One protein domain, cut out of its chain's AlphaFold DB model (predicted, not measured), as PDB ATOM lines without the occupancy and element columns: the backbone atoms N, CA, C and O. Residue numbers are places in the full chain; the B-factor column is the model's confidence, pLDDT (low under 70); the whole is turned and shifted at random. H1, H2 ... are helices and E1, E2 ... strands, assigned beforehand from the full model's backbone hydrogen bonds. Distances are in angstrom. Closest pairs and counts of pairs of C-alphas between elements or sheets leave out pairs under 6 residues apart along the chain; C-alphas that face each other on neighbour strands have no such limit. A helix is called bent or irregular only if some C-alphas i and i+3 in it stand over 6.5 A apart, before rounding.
ATOM      1  N   CYS A   2     -13.596 -45.369  35.456       31.94
ATOM      2  CA  CYS A   2     -15.034 -45.473  35.177       31.94
ATOM      3  C   CYS A   2     -15.254 -46.436  34.011       31.94
ATOM      4  O   CYS A   2     -14.618 -46.286  32.970       31.94
ATOM      5  N   TYR A   3     -16.150 -47.402  34.184       41.28
ATOM      6  CA  TYR A   3     -16.510 -48.355  33.142       41.28
ATOM      7  C   TYR A   3     -17.973 -48.169  32.749       41.28
ATOM      8  O   TYR A   3     -18.848 -48.107  33.611       41.28
ATOM      9  N   PHE A   4     -18.234 -48.103  31.443       43.72
ATOM     10  CA  PHE A   4     -19.589 -48.142  30.902       43.72
ATOM     11  C   PHE A   4     -20.088 -49.585  30.906       43.72
ATOM     12  O   PHE A   4     -19.409 -50.492  30.424       43.72
ATOM     13  N   TYR A   5     -21.266 -49.803  31.476       52.03
ATOM     14  CA  TYR A   5     -21.802 -51.136  31.706       52.03
ATOM     15  C   TYR A   5     -22.572 -51.673  30.486       52.03
ATOM     16  O   TYR A   5     -23.487 -51.025  29.980       52.03
ATOM     17  N   ASN A   6     -22.215 -52.875  30.023       56.84
ATOM     18  CA  ASN A   6     -22.982 -53.673  29.060       56.84
ATOM     19  C   ASN A   6     -22.752 -55.182  29.312       56.84
ATOM     20  O   ASN A   6     -21.846 -55.552  30.052       56.84
ATOM     21  N   GLU A   7     -23.548 -56.070  28.711       56.22
ATOM     22  CA  GLU A   7     -23.424 -57.527  28.935       56.22
ATOM     23  C   GLU A   7     -22.058 -58.091  28.502       56.22
ATOM     24  O   GLU A   7     -21.469 -58.900  29.219       56.22
ATOM     25  N   ILE A  31      -9.652 -51.650  46.303       89.31
ATOM     26  CA  ILE A  31     -10.150 -51.376  44.945       89.31
ATOM     27  C   ILE A  31     -11.662 -51.176  44.959       89.31
ATOM     28  O   ILE A  31     -12.414 -52.082  45.329       89.31
ATOM     29  N   GLY A  32     -12.087 -50.003  44.489       90.31
ATOM     30  CA  GLY A  32     -13.481 -49.664  44.228       90.31
ATOM     31  C   GLY A  32     -13.803 -49.593  42.732       90.31
ATOM     32  O   GLY A  32     -12.992 -49.106  41.941       90.31
ATOM     33  N   LEU A  33     -15.000 -50.038  42.349       87.56
ATOM     34  CA  LEU A  33     -15.547 -49.907  40.998       87.56
ATOM     35  C   LEU A  33     -16.787 -49.016  41.015       87.56
ATOM     36  O   LEU A  33     -17.789 -49.358  41.638       87.56
ATOM     37  N   HIS A  34     -16.732 -47.908  40.282       87.19
ATOM     38  CA  HIS A  34     -17.904 -47.085  40.010       87.19
ATOM     39  C   HIS A  34     -18.542 -47.486  38.682       87.19
ATOM     40  O   HIS A  34     -17.876 -47.504  37.642       87.19
ATOM     41  N   LEU A  35     -19.832 -47.808  38.741       79.44
ATOM     42  CA  LEU A  35     -20.648 -48.128  37.577       79.44
ATOM     43  C   LEU A  35     -21.519 -46.926  37.241       79.44
ATOM     44  O   LEU A  35     -22.575 -46.740  37.839       79.44
ATOM     45  N   CYS A  36     -21.066 -46.127  36.280       74.50
ATOM     46  CA  CYS A  36     -21.819 -44.958  35.850       74.50
ATOM     47  C   CYS A  36     -22.950 -45.367  34.896       74.50
ATOM     48  O   CYS A  36     -22.741 -46.181  33.990       74.50
ATOM     49  N   ARG A  37     -24.141 -44.781  35.073       65.06
ATOM     50  CA  ARG A  37     -25.322 -44.997  34.215       65.06
ATOM     51  C   ARG A  37     -25.630 -43.803  33.307       65.06
ATOM     52  O   ARG A  37     -26.743 -43.686  32.810       65.06
ATOM     53  N   GLU A  38     -24.607 -42.991  33.042       56.59
ATOM     54  CA  GLU A  38     -24.643 -41.668  32.409       56.59
ATOM     55  C   GLU A  38     -25.084 -40.524  33.332       56.59
ATOM     56  O   GLU A  38     -26.140 -40.525  33.965       56.59
ATOM     57  N   THR A  54     -27.854 -59.607  35.054       65.12
ATOM     58  CA  THR A  54     -26.452 -59.264  34.826       65.12
ATOM     59  C   THR A  54     -25.817 -58.657  36.089       65.12
ATOM     60  O   THR A  54     -24.658 -58.925  36.391       65.12
ATOM     61  N   ALA A  55     -26.583 -57.964  36.942       73.94
ATOM     62  CA  ALA A  55     -26.022 -57.369  38.157       73.94
ATOM     63  C   ALA A  55     -25.708 -58.361  39.277       73.94
ATOM     64  O   ALA A  55     -24.743 -58.151  40.006       73.94
ATOM     65  N   LYS A  56     -26.458 -59.465  39.391       81.12
ATOM     66  CA  LYS A  56     -26.062 -60.567  40.279       81.12
ATOM     67  C   LYS A  56     -24.666 -61.054  39.905       81.12
ATOM     68  O   LYS A  56     -23.798 -61.162  40.766       81.12
ATOM     69  N   GLU A  57     -24.455 -61.339  38.622       80.06
ATOM     70  CA  GLU A  57     -23.158 -61.809  38.146       80.06
ATOM     71  C   GLU A  57     -22.070 -60.764  38.351       80.06
ATOM     72  O   GLU A  57     -20.978 -61.118  38.774       80.06
ATOM     73  N   LEU A  58     -22.373 -59.485  38.135       81.81
ATOM     74  CA  LEU A  58     -21.436 -58.401  38.390       81.81
ATOM     75  C   LEU A  58     -20.995 -58.369  39.857       81.81
ATOM     76  O   LEU A  58     -19.800 -58.408  40.142       81.81
ATOM     77  N   LEU A  59     -21.951 -58.334  40.789       86.88
ATOM     78  CA  LEU A  59     -21.672 -58.235  42.223       86.88
ATOM     79  C   LEU A  59     -20.884 -59.444  42.740       86.88
ATOM     80  O   LEU A  59     -20.070 -59.309  43.654       86.88
ATOM     81  N   GLN A  60     -21.123 -60.621  42.157       86.31
ATOM     82  CA  GLN A  60     -20.518 -61.876  42.595       86.31
ATOM     83  C   GLN A  60     -19.185 -62.192  41.905       86.31
ATOM     84  O   GLN A  60     -18.285 -62.697  42.569       86.31
ATOM     85  N   LYS A  61     -19.047 -61.914  40.603       83.31
ATOM     86  CA  LYS A  61     -17.876 -62.309  39.799       83.31
ATOM     87  C   LYS A  61     -16.788 -61.238  39.740       83.31
ATOM     88  O   LYS A  61     -15.629 -61.575  39.544       83.31
ATOM     89  N   VAL A  62     -17.124 -59.953  39.885       83.00
ATOM     90  CA  VAL A  62     -16.122 -58.881  39.770       83.00
ATOM     91  C   VAL A  62     -15.281 -58.792  41.045       83.00
ATOM     92  O   VAL A  62     -15.798 -58.509  42.128       83.00
ATOM     93  N   ASN A  63     -13.967 -58.980  40.911       84.88
ATOM     94  CA  ASN A  63     -12.984 -59.019  42.002       84.88
ATOM     95  C   ASN A  63     -12.593 -57.629  42.541       84.88
ATOM     96  O   ASN A  63     -11.435 -57.221  42.505       84.88
ATOM     97  N   VAL A  64     -13.574 -56.894  43.068       87.62
ATOM     98  CA  VAL A  64     -13.375 -55.614  43.772       87.62
ATOM     99  C   VAL A  64     -13.885 -55.671  45.208       87.62
ATOM    100  O   VAL A  64     -14.710 -56.525  45.546       87.62
ATOM    101  N   HIS A  65     -13.415 -54.737  46.032       91.56
ATOM    102  CA  HIS A  65     -13.809 -54.612  47.435       91.56
ATOM    103  C   HIS A  65     -15.079 -53.789  47.600       91.56
ATOM    104  O   HIS A  65     -15.832 -53.983  48.548       91.56
ATOM    105  N   THR A  66     -15.308 -52.808  46.726       94.25
ATOM    106  CA  THR A  66     -16.417 -51.865  46.885       94.25
ATOM    107  C   THR A  66     -17.027 -51.487  45.549       94.25
ATOM    108  O   THR A  66     -16.312 -51.162  44.603       94.25
ATOM    109  N   PHE A  67     -18.352 -51.489  45.483       92.69
ATOM    110  CA  PHE A  67     -19.097 -50.955  44.348       92.69
ATOM    111  C   PHE A  67     -19.635 -49.565  44.672       92.69
ATOM    112  O   PHE A  67     -20.178 -49.367  45.748       92.69
ATOM    113  N   TYR A  68     -19.531 -48.623  43.739       92.44
ATOM    114  CA  TYR A  68     -20.194 -47.318  43.808       92.44
ATOM    115  C   TYR A  68     -21.328 -47.321  42.786       92.44
ATOM    116  O   TYR A  68     -21.063 -47.349  41.578       92.44
ATOM    117  N   LEU A  69     -22.566 -47.345  43.273       88.38
ATOM    118  CA  LEU A  69     -23.769 -47.560  42.469       88.38
ATOM    119  C   LEU A  69     -24.694 -46.345  42.545       88.38
ATOM    120  O   LEU A  69     -24.927 -45.812  43.626       88.38
ATOM    121  N   GLU A  70     -25.236 -45.930  41.405       86.06
ATOM    122  CA  GLU A  70     -26.108 -44.754  41.306       86.06
ATOM    123  C   GLU A  70     -27.567 -45.139  41.613       86.06
ATOM    124  O   GLU A  70     -28.123 -46.015  40.946       86.06
ATOM    125  N   PHE A  71     -28.181 -44.482  42.606       80.31
ATOM    126  CA  PHE A  71     -29.566 -44.693  43.057       80.31
ATOM    127  C   PHE A  71     -30.272 -43.353  43.363       80.31
ATOM    128  O   PHE A  71     -31.090 -43.275  44.278       80.31
ATOM    129  N   ASP A  72     -29.943 -42.286  42.638       68.00
ATOM    130  CA  ASP A  72     -30.446 -40.915  42.850       68.00
ATOM    131  C   ASP A  72     -31.934 -40.743  42.538       68.00
ATOM    132  O   ASP A  72     -32.608 -39.903  43.121       68.00
ATOM    133  N   THR A  73     -32.457 -41.517  41.590       65.50
ATOM    134  CA  THR A  73     -33.822 -41.350  41.077       65.50
ATOM    135  C   THR A  73     -34.559 -42.680  41.027       65.50
ATOM    136  O   THR A  73     -33.942 -43.737  40.926       65.50
ATOM    137  N   GLU A  74     -35.894 -42.660  41.023       58.69
ATOM    138  CA  GLU A  74     -36.707 -43.871  40.796       58.69
ATOM    139  C   GLU A  74     -36.352 -44.564  39.467       58.69
ATOM    140  O   GLU A  74     -36.380 -45.790  39.353       58.69
ATOM    141  N   ARG A  75     -35.909 -43.781  38.474       59.91
ATOM    142  CA  ARG A  75     -35.409 -44.272  37.184       59.91
ATOM    143  C   ARG A  75     -34.115 -45.089  37.305       59.91
ATOM    144  O   ARG A  75     -33.809 -45.885  36.416       59.91
ATOM    145  N   ALA A  76     -33.358 -44.926  38.391       58.72
ATOM    146  CA  ALA A  76     -32.145 -45.692  38.656       58.72
ATOM    147  C   ALA A  76     -32.429 -47.153  39.073       58.72
ATOM    148  O   ALA A  76     -31.495 -47.945  39.188       58.72
ATOM    149  N   GLY A  77     -33.697 -47.561  39.182       65.94
ATOM    150  CA  GLY A  77     -34.080 -48.901  39.625       65.94
ATOM    151  C   GLY A  77     -34.026 -49.041  41.148       65.94
ATOM    152  O   GLY A  77     -33.632 -48.117  41.860       65.94
ATOM    153  N   GLY A  78     -34.472 -50.193  41.648       78.06
ATOM    154  CA  GLY A  78     -34.510 -50.478  43.080       78.06
ATOM    155  C   GLY A  78     -33.280 -51.230  43.593       78.06
ATOM    156  O   GLY A  78     -32.325 -51.527  42.869       78.06
ATOM    157  N   PHE A  79     -33.305 -51.539  44.889       88.81
ATOM    158  CA  PHE A  79     -32.219 -52.217  45.599       88.81
ATOM    159  C   PHE A  79     -32.266 -53.750  45.480       88.81
ATOM    160  O   PHE A  79     -31.446 -54.438  46.091       88.81
ATOM    161  N   GLU A  80     -33.178 -54.310  44.676       87.50
ATOM    162  CA  GLU A  80     -33.337 -55.754  44.448       87.50
ATOM    163  C   GLU A  80     -32.013 -56.496  44.214       87.50
ATOM    164  O   GLU A  80     -31.850 -57.576  44.788       87.50
ATOM    165  N   PRO A  81     -31.041 -55.984  43.435       86.06
ATOM    166  CA  PRO A  81     -29.794 -56.703  43.178       86.06
ATOM    167  C   PRO A  81     -28.893 -56.832  44.407       86.06
ATOM    168  O   PRO A  81     -28.097 -57.771  44.479       86.06
ATOM    169  N   LEU A  82     -29.018 -55.932  45.390       91.81
ATOM    170  CA  LEU A  82     -28.165 -55.916  46.582       91.81
ATOM    171  C   LEU A  82     -28.363 -57.154  47.462       91.81
ATOM    172  O   LEU A  82     -27.457 -57.523  48.207       91.81
ATOM    173  N   GLN A  83     -29.471 -57.883  47.290       92.62
ATOM    174  CA  GLN A  83     -29.663 -59.198  47.912       92.62
ATOM    175  C   GLN A  83     -28.575 -60.219  47.532       92.62
ATOM    176  O   GLN A  83     -28.426 -61.237  48.202       92.62
ATOM    177  N   TYR A  84     -27.817 -59.970  46.460       92.19
ATOM    178  CA  TYR A  84     -26.718 -60.819  46.006       92.19
ATOM    179  C   TYR A  84     -25.326 -60.293  46.391       92.19
ATOM    180  O   TYR A  84     -24.337 -60.917  45.999       92.19
ATOM    181  N   LEU A  85     -25.226 -59.186  47.140       93.88
ATOM    182  CA  LEU A  85     -23.948 -58.609  47.568       93.88
ATOM    183  C   LEU A  85     -23.199 -59.586  48.499       93.88
ATOM    184  O   LEU A  85     -23.732 -59.933  49.558       93.88
ATOM    185  N   PRO A  86     -21.974 -60.023  48.159       93.88
ATOM    186  CA  PRO A  86     -21.163 -60.882  49.025       93.88
ATOM    187  C   PRO A  86     -20.841 -60.255  50.392       93.88
ATOM    188  O   PRO A  86     -20.889 -59.039  50.562       93.88
ATOM    189  N   HIS A  87     -20.492 -61.080  51.381       94.19
ATOM    190  CA  HIS A  87     -20.096 -60.623  52.729       94.19
ATOM    191  C   HIS A  87     -18.775 -59.848  52.744       94.19
ATOM    192  O   HIS A  87     -18.573 -58.974  53.572       94.19
ATOM    193  N   ASN A  88     -17.881 -60.143  51.805       92.19
ATOM    194  CA  ASN A  88     -16.560 -59.526  51.706       92.19
ATOM    195  C   ASN A  88     -16.525 -58.291  50.787       92.19
ATOM    196  O   ASN A  88     -15.447 -57.888  50.354       92.19
ATOM    197  N   LYS A  89     -17.683 -57.728  50.421       94.38
ATOM    198  CA  LYS A  89     -17.775 -56.566  49.528       94.38
ATOM    199  C   LYS A  89     -18.653 -55.485  50.132       94.38
ATOM    200  O   LYS A  89     -19.690 -55.785  50.704       94.38
ATOM    201  N   ASN A  90     -18.277 -54.232  49.926       96.44
ATOM    202  CA  ASN A  90     -19.059 -53.073  50.342       96.44
ATOM    203  C   ASN A  90     -19.809 -52.465  49.155       96.44
ATOM    204  O   ASN A  90     -19.444 -52.660  47.989       96.44
ATOM    205  N   VAL A  91     -20.829 -51.673  49.458       95.94
ATOM    206  CA  VAL A  91     -21.551 -50.858  48.487       95.94
ATOM    207  C   VAL A  91     -21.622 -49.415  48.972       95.94
ATOM    208  O   VAL A  91     -21.962 -49.136  50.115       95.94
ATOM    209  N   VAL A  92     -21.303 -48.484  48.085       96.31
ATOM    210  CA  VAL A  92     -21.561 -47.062  48.265       96.31
ATOM    211  C   VAL A  92     -22.817 -46.722  47.477       96.31
ATOM    212  O   VAL A  92     -22.856 -46.881  46.253       96.31
ATOM    213  N   LEU A  93     -23.850 -46.300  48.199       94.06
ATOM    214  CA  LEU A  93     -25.134 -45.891  47.657       94.06
ATOM    215  C   LEU A  93     -25.046 -44.430  47.216       94.06
ATOM    216  O   LEU A  93     -24.946 -43.516  48.034       94.06
ATOM    217  N   GLY A  94     -25.097 -44.222  45.907       91.88
ATOM    218  CA  GLY A  94     -25.176 -42.919  45.271       91.88
ATOM    219  C   GLY A  94     -26.587 -42.342  45.361       91.88
ATOM    220  O   GLY A  94     -27.289 -42.332  44.352       91.88
ATOM    221  N   VAL A  95     -27.015 -41.942  46.561       90.00
ATOM    222  CA  VAL A  95     -28.378 -41.447  46.861       90.00
ATOM    223  C   VAL A  95     -28.466 -39.927  46.995       90.00
ATOM    224  O   VAL A  95     -29.561 -39.408  47.146       90.00
ATOM    225  N   VAL A  96     -27.331 -39.230  46.913       88.62
ATOM    226  CA  VAL A  96     -27.263 -37.763  46.846       88.62
ATOM    227  C   VAL A  96     -27.072 -37.347  45.386       88.62
ATOM    228  O   VAL A  96     -26.272 -37.948  44.661       88.62
ATOM    229  N   SER A  97     -27.783 -36.335  44.913       84.44
ATOM    230  CA  SER A  97     -27.676 -35.865  43.544       84.44
ATOM    231  C   SER A  97     -26.402 -35.055  43.343       84.44
ATOM    232  O   SER A  97     -25.988 -34.255  44.174       84.44
ATOM    233  N   SER A  98     -25.759 -35.260  42.196       79.81
ATOM    234  CA  SER A  98     -24.664 -34.403  41.722       79.81
ATOM    235  C   SER A  98     -25.062 -33.585  40.493       79.81
ATOM    236  O   SER A  98     -24.224 -32.898  39.902       79.81
ATOM    237  N   LYS A  99     -26.331 -33.679  40.080       75.75
ATOM    238  CA  LYS A  99     -26.877 -33.062  38.863       75.75
ATOM    239  C   LYS A  99     -27.568 -31.738  39.148       75.75
ATOM    240  O   LYS A  99     -27.504 -30.844  38.302       75.75
ATOM    241  N   TYR A 100     -28.204 -31.646  40.309       81.38
ATOM    242  CA  TYR A 100     -29.089 -30.565  40.711       81.38
ATOM    243  C   TYR A 100     -28.641 -29.989  42.063       81.38
ATOM    244  O   TYR A 100     -28.119 -30.747  42.880       81.38
ATOM    245  N   PRO A 101     -28.778 -28.670  42.286       83.19
ATOM    246  CA  PRO A 101     -28.385 -28.024  43.540       83.19
ATOM    247  C   PRO A 101     -29.387 -28.239  44.687       83.19
ATOM    248  O   PRO A 101     -29.076 -27.946  45.841       83.19
ATOM    249  N   GLU A 102     -30.604 -28.697  44.394       85.75
ATOM    250  CA  GLU A 102     -31.607 -29.010  45.406       85.75
ATOM    251  C   GLU A 102     -31.159 -30.193  46.270       85.75
ATOM    252  O   GLU A 102     -30.928 -31.287  45.764       85.75
ATOM    253  N   LEU A 103     -31.066 -29.966  47.584       86.19
ATOM    254  CA  LEU A 103     -30.736 -31.015  48.546       86.19
ATOM    255  C   LEU A 103     -31.877 -32.021  48.682       86.19
ATOM    256  O   LEU A 103     -33.057 -31.660  48.660       86.19
ATOM    257  N   GLU A 104     -31.508 -33.278  48.896       87.06
ATOM    258  CA  GLU A 104     -32.457 -34.344  49.163       87.06
ATOM    259  C   GLU A 104     -33.130 -34.167  50.522       87.06
ATOM    260  O   GLU A 104     -32.560 -33.635  51.480       87.06
ATOM    261  N   ASP A 105     -34.347 -34.694  50.624       91.62
ATOM    262  CA  ASP A 105     -34.992 -34.861  51.915       91.62
ATOM    263  C   ASP A 105     -34.209 -35.878  52.763       91.62
ATOM    264  O   ASP A 105     -33.926 -37.003  52.325       91.62
ATOM    265  N   PHE A 106     -33.828 -35.466  53.973       91.56
ATOM    266  CA  PHE A 106     -32.982 -36.267  54.855       91.56
ATOM    267  C   PHE A 106     -33.667 -37.573  55.265       91.56
ATOM    268  O   PHE A 106     -33.051 -38.636  55.176       91.56
ATOM    269  N   ASP A 107     -34.938 -37.508  55.668       95.00
ATOM    270  CA  ASP A 107     -35.679 -38.670  56.160       95.00
ATOM    271  C   ASP A 107     -35.950 -39.668  55.028       95.00
ATOM    272  O   ASP A 107     -35.769 -40.875  55.203       95.00
ATOM    273  N   ALA A 108     -36.292 -39.179  53.835       91.06
ATOM    274  CA  ALA A 108     -36.453 -40.011  52.649       91.06
ATOM    275  C   ALA A 108     -35.133 -40.685  52.246       91.06
ATOM    276  O   ALA A 108     -35.112 -41.876  51.928       91.06
ATOM    277  N   THR A 109     -34.015 -39.959  52.289       90.94
ATOM    278  CA  THR A 109     -32.688 -40.512  51.974       90.94
ATOM    279  C   THR A 109     -32.269 -41.560  53.000       90.94
ATOM    280  O   THR A 109     -31.776 -42.630  52.636       90.94
ATOM    281  N   LEU A 110     -32.515 -41.293  54.282       94.25
ATOM    282  CA  LEU A 110     -32.246 -42.226  55.366       94.25
ATOM    283  C   LEU A 110     -33.077 -43.508  55.217       94.25
ATOM    284  O   LEU A 110     -32.528 -44.605  55.328       94.25
ATOM    285  N   ALA A 111     -34.368 -43.388  54.896       93.81
ATOM    286  CA  ALA A 111     -35.240 -44.532  54.635       93.81
ATOM    287  C   ALA A 111     -34.703 -45.403  53.489       93.81
ATOM    288  O   ALA A 111     -34.615 -46.619  53.634       93.81
ATOM    289  N   ARG A 112     -34.227 -44.790  52.397       92.12
ATOM    290  CA  ARG A 112     -33.610 -45.519  51.273       92.12
ATOM    291  C   ARG A 112     -32.365 -46.306  51.689       92.12
ATOM    292  O   ARG A 112     -32.151 -47.413  51.197       92.12
ATOM    293  N   VAL A 113     -31.539 -45.762  52.582       95.00
ATOM    294  CA  VAL A 113     -30.357 -46.472  53.103       95.00
ATOM    295  C   VAL A 113     -30.773 -47.708  53.907       95.00
ATOM    296  O   VAL A 113     -30.196 -48.781  53.718       95.00
ATOM    297  N   TYR A 114     -31.798 -47.592  54.755       96.44
ATOM    298  CA  TYR A 114     -32.336 -48.736  55.497       96.44
ATOM    299  C   TYR A 114     -32.995 -49.769  54.579       96.44
ATOM    300  O   TYR A 114     -32.762 -50.967  54.750       96.44
ATOM    301  N   ASP A 115     -33.729 -49.331  53.556       94.81
ATOM    302  CA  ASP A 115     -34.306 -50.228  52.555       94.81
ATOM    303  C   ASP A 115     -33.212 -51.059  51.876       94.81
ATOM    304  O   ASP A 115     -33.326 -52.284  51.783       94.81
ATOM    305  N   ALA A 116     -32.110 -50.427  51.458       94.69
ATOM    306  CA  ALA A 116     -30.969 -51.118  50.865       94.69
ATOM    307  C   ALA A 116     -30.383 -52.189  51.803       94.69
ATOM    308  O   ALA A 116     -30.119 -53.312  51.359       94.69
ATOM    309  N   ALA A 117     -30.239 -51.888  53.097       96.69
ATOM    310  CA  ALA A 117     -29.803 -52.864  54.098       96.69
ATOM    311  C   ALA A 117     -30.779 -54.046  54.213       96.69
ATOM    312  O   ALA A 117     -30.352 -55.205  54.236       96.69
ATOM    313  N   GLY A 118     -32.086 -53.770  54.188       96.44
ATOM    314  CA  GLY A 118     -33.139 -54.782  54.135       96.44
ATOM    315  C   GLY A 118     -33.041 -55.677  52.895       96.44
ATOM    316  O   GLY A 118     -33.273 -56.882  52.968       96.44
ATOM    317  N   TYR A 119     -32.641 -55.150  51.736       95.06
ATOM    318  CA  TYR A 119     -32.389 -55.992  50.561       95.06
ATOM    319  C   TYR A 119     -31.150 -56.875  50.718       95.06
ATOM    320  O   TYR A 119     -31.211 -58.055  50.368       95.06
ATOM    321  N   ILE A 120     -30.055 -56.350  51.270       95.31
ATOM    322  CA  ILE A 120     -28.818 -57.104  51.523       95.31
ATOM    323  C   ILE A 120     -29.063 -58.264  52.503       95.31
ATOM    324  O   ILE A 120     -28.505 -59.353  52.308       95.31
ATOM    325  N   SER A 121     -29.902 -58.073  53.526       95.75
ATOM    326  CA  SER A 121     -30.206 -59.086  54.550       95.75
ATOM    327  C   SER A 121     -31.061 -60.250  54.017       95.75
ATOM    328  O   SER A 121     -30.789 -61.403  54.358       95.75
ATOM    329  N   LYS A 122     -31.999 -60.001  53.082       92.75
ATOM    330  CA  LYS A 122     -32.988 -60.981  52.554       92.75
ATOM    331  C   LYS A 122     -32.444 -62.367  52.187       92.75
ATOM    332  O   LYS A 122     -33.162 -63.352  52.339       92.75
ATOM    333  N   ARG A 123     -31.228 -62.465  51.636       84.31
ATOM    334  CA  ARG A 123     -30.665 -63.739  51.123       84.31
ATOM    335  C   ARG A 123     -29.326 -64.142  51.716       84.31
ATOM    336  O   ARG A 123     -28.794 -65.190  51.365       84.31
ATOM    337  N   SER A 124     -28.759 -63.309  52.569       84.19
ATOM    338  CA  SER A 124     -27.365 -63.449  52.976       84.19
ATOM    339  C   SER A 124     -27.175 -64.076  54.349       84.19
ATOM    340  O   SER A 124     -26.037 -64.356  54.722       84.19
ATOM    341  N   GLY A 125     -28.271 -64.268  55.091       88.88
ATOM    342  CA  GLY A 125     -28.246 -64.700  56.488       88.88
ATOM    343  C   GLY A 125     -27.752 -63.622  57.459       88.88
ATOM    344  O   GLY A 125     -27.644 -63.908  58.645       88.88
ATOM    345  N   ARG A 126     -27.462 -62.407  56.968       92.31
ATOM    346  CA  ARG A 126     -27.075 -61.242  57.777       92.31
ATOM    347  C   ARG A 126     -28.305 -60.603  58.407       92.31
ATOM    348  O   ARG A 126     -29.361 -60.536  57.777       92.31
ATOM    349  N   SER A 127     -28.144 -60.057  59.602       96.25
ATOM    350  CA  SER A 127     -29.054 -59.049  60.142       96.25
ATOM    351  C   SER A 127     -28.983 -57.751  59.326       96.25
ATOM    352  O   SER A 127     -28.006 -57.488  58.622       96.25
ATOM    353  N   GLU A 128     -30.002 -56.897  59.432       95.56
ATOM    354  CA  GLU A 128     -29.970 -55.565  58.805       95.56
ATOM    355  C   GLU A 128     -28.835 -54.693  59.355       95.56
ATOM    356  O   GLU A 128     -28.242 -53.910  58.622       95.56
ATOM    357  N   ARG A 129     -28.476 -54.874  60.632       95.94
ATOM    358  CA  ARG A 129     -27.347 -54.172  61.246       95.94
ATOM    359  C   ARG A 129     -26.019 -54.554  60.590       95.94
ATOM    360  O   ARG A 129     -25.254 -53.665  60.243       95.94
ATOM    361  N   GLU A 130     -25.761 -55.844  60.397       96.38
ATOM    362  CA  GLU A 130     -24.554 -56.312  59.696       96.38
ATOM    363  C   GLU A 130     -24.555 -55.870  58.226       96.38
ATOM    364  O   GLU A 130     -23.516 -55.523  57.675       96.38
ATOM    365  N   ALA A 131     -25.726 -55.824  57.584       96.69
ATOM    366  CA  ALA A 131     -25.851 -55.287  56.233       96.69
ATOM    367  C   ALA A 131     -25.493 -53.790  56.152       96.69
ATOM    368  O   ALA A 131     -24.850 -53.371  55.189       96.69
ATOM    369  N   LEU A 132     -25.866 -52.993  57.159       97.06
ATOM    370  CA  LEU A 132     -25.505 -51.573  57.244       97.06
ATOM    371  C   LEU A 132     -23.993 -51.358  57.363       97.06
ATOM    372  O   LEU A 132     -23.490 -50.373  56.833       97.06
ATOM    373  N   GLU A 133     -23.252 -52.277  57.987       97.06
ATOM    374  CA  GLU A 133     -21.784 -52.192  58.087       97.06
ATOM    375  C   GLU A 133     -21.084 -52.284  56.717       97.06
ATOM    376  O   GLU A 133     -19.932 -51.876  56.581       97.06
ATOM    377  N   GLN A 134     -21.787 -52.761  55.684       96.31
ATOM    378  CA  GLN A 134     -21.297 -52.838  54.303       96.31
ATOM    379  C   GLN A 134     -21.765 -51.669  53.426       96.31
ATOM    380  O   GLN A 134     -21.425 -51.630  52.239       96.31
ATOM    381  N   ILE A 135     -22.559 -50.743  53.974       97.25
ATOM    382  CA  ILE A 135     -23.142 -49.616  53.246       97.25
ATOM    383  C   ILE A 135     -22.404 -48.316  53.582       97.25
ATOM    384  O   ILE A 135     -22.258 -47.933  54.739       97.25
ATOM    385  N   CYS A 136     -22.032 -47.582  52.537       96.94
ATOM    386  CA  CYS A 136     -21.642 -46.175  52.606       96.94
ATOM    387  C   CYS A 136     -22.596 -45.323  51.757       96.94
ATOM    388  O   CYS A 136     -23.314 -45.844  50.906       96.94
ATOM    389  N   VAL A 137     -22.560 -44.001  51.931       94.56
ATOM    390  CA  VAL A 137     -23.348 -43.041  51.141       94.56
ATOM    391  C   VAL A 137     -22.413 -42.111  50.372       94.56
ATOM    392  O   VAL A 137     -21.371 -41.702  50.888       94.56
ATOM    393  N   SER A 138     -22.777 -41.772  49.138       92.75
ATOM    394  CA  SER A 138     -22.096 -40.756  48.336       92.75
ATOM    395  C   SER A 138     -23.077 -40.013  47.429       92.75
ATOM    396  O   SER A 138     -24.226 -40.436  47.269       92.75
ATOM    397  N   PRO A 139     -22.615 -38.951  46.749       89.62
ATOM    398  CA  PRO A 139     -23.249 -38.506  45.523       89.62
ATOM    399  C   PRO A 139     -23.332 -39.639  44.498       89.62
ATOM    400  O   PRO A 139     -22.524 -40.573  44.505       89.62
ATOM    401  N   GLN A 140     -24.303 -39.543  43.601       82.81
ATOM    402  CA  GLN A 140     -24.560 -40.511  42.542       82.81
ATOM    403  C   GLN A 140     -23.374 -40.701  41.599       82.81
ATOM    404  O   GLN A 140     -23.110 -41.805  41.150       82.81
ATOM    405  N   CYS A 141     -22.644 -39.629  41.311       83.44
ATOM    406  CA  CYS A 141     -21.496 -39.611  40.420       83.44
ATOM    407  C   CYS A 141     -20.597 -38.428  40.821       83.44
ATOM    408  O   CYS A 141     -20.910 -37.687  41.754       83.44
ATOM    409  N   GLY A 142     -19.496 -38.200  40.109       81.44
ATOM    410  CA  GLY A 142     -18.683 -37.000  40.311       81.44
ATOM    411  C   GLY A 142     -19.445 -35.710  39.969       81.44
ATOM    412  O   GLY A 142     -20.325 -35.703  39.104       81.44
ATOM    413  N   PHE A 143     -19.068 -34.597  40.598       74.25
ATOM    414  CA  PHE A 143     -19.668 -33.275  40.351       74.25
ATOM    415  C   PHE A 143     -19.293 -32.660  38.989       74.25
ATOM    416  O   PHE A 143     -19.991 -31.785  38.489       74.25
ATOM    417  N   VAL A 144     -18.218 -33.142  38.350       65.88
ATOM    418  CA  VAL A 144     -17.719 -32.650  37.048       65.88
ATOM    419  C   VAL A 144     -17.559 -33.813  36.066       65.88
ATOM    420  O   VAL A 144     -16.526 -34.000  35.428       65.88
TER     421      VAL A 144
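This is residues 2 to 7, 31 to 38 and 54 to 144 of the 160 residues of an uncharacterized protein of Aspergillus chevalieri (UniProt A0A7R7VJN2). One sheet of five strands, E1 to E5 side by side in chain order, makes a wall, with the long helix H3 over one face of it at the E4 and E5 end. The short helix H4 packs on H3, and H2 packs on residues 116 to 124 of H3, with H1 next to H2. The printed part has 105 residues, with E1, E2, H1, E3, H2, E4, H3, H4 and E5 along it. The neighbours from E2 to E5 are parallel, and the class is mixed, helices and strands. The whole is compact, with a radius of gyration of the C-alphas of 13.2 A and spans of 38 by 32 by 23 A.

E1, residues 2 to 4, begins at C-alpha 2, (-15.034, -45.473, 35.177). E2 is residues 32 to 36, H1 residues 54 to 61 and E3 residues 66 to 70, 13.3 A long. H2 is residues 80 to 84, and E4, residues 90 to 96, is 17.7 A long. H3, residues 106 to 124, is 27.8 A long from C-alpha 106 at (-32.982, -36.267, 54.855); it is only just irregular, with C-alphas 120 and 123 6.9 A apart. H4 is residues 128 to 132, and E5, residues 135 to 139, ends at C-alpha 139, (-23.249, -38.506, 45.523).

E1 and E5 are the edge strands. E1 and E2 meet only at a point, where C-alphas 2 and 34 face each other at 5.8 A. E2 and E3 are parallel at 18 degrees, with N 33 and O 66 2.8 A apart. E3 and E4 are parallel at 24 degrees, with N 92 and O 67 2.7 A apart. E4 and E5 are parallel at 36 degrees, with N 93 and O 136 2.8 A apart. H3 is on the sheet at a height over the sheet of 9.7 A, over E4 and E5, and on the local plane runs along the strands, at 24 degrees to E4. E3, H2, E4 and E4, H3, H4, E5 are strand-helix-strand units, two parallel neighbour strands with helix between, each with a right-handed crossover. H3 touches H4, closest at the C-alphas of Ala 117 and Ala 131, 5.1 A, and H2, closest at those of Gln 83 and Ile 120, 4.3 A. H1 touches H2, closest at the C-alphas of Lys 56 and Tyr 84, 5.8 A, and only grazes the sheet with residues 58 to 59. Every O i to N i+4 pair is within hydrogen-bond range in H1 and H4, against 13 of 15 in H3 and 0 of 1 in H2, where 2 of 2 O i to N i+3 pairs are.

The C-alphas farthest apart, of Gly 125 and Val 144, are 38.9 A apart. Residues 8 to 30 and 39 to 53 are not printed; C-alphas 7 and 31 are 21.7 A apart, and C-alphas 38 and 54 17.9 A. Of the links printed whole, none is long. Mean pLDDT of the printed part is 84.6, with residues 2 to 7, 37 to 38, 54, 72 to 77 and 144 under 70.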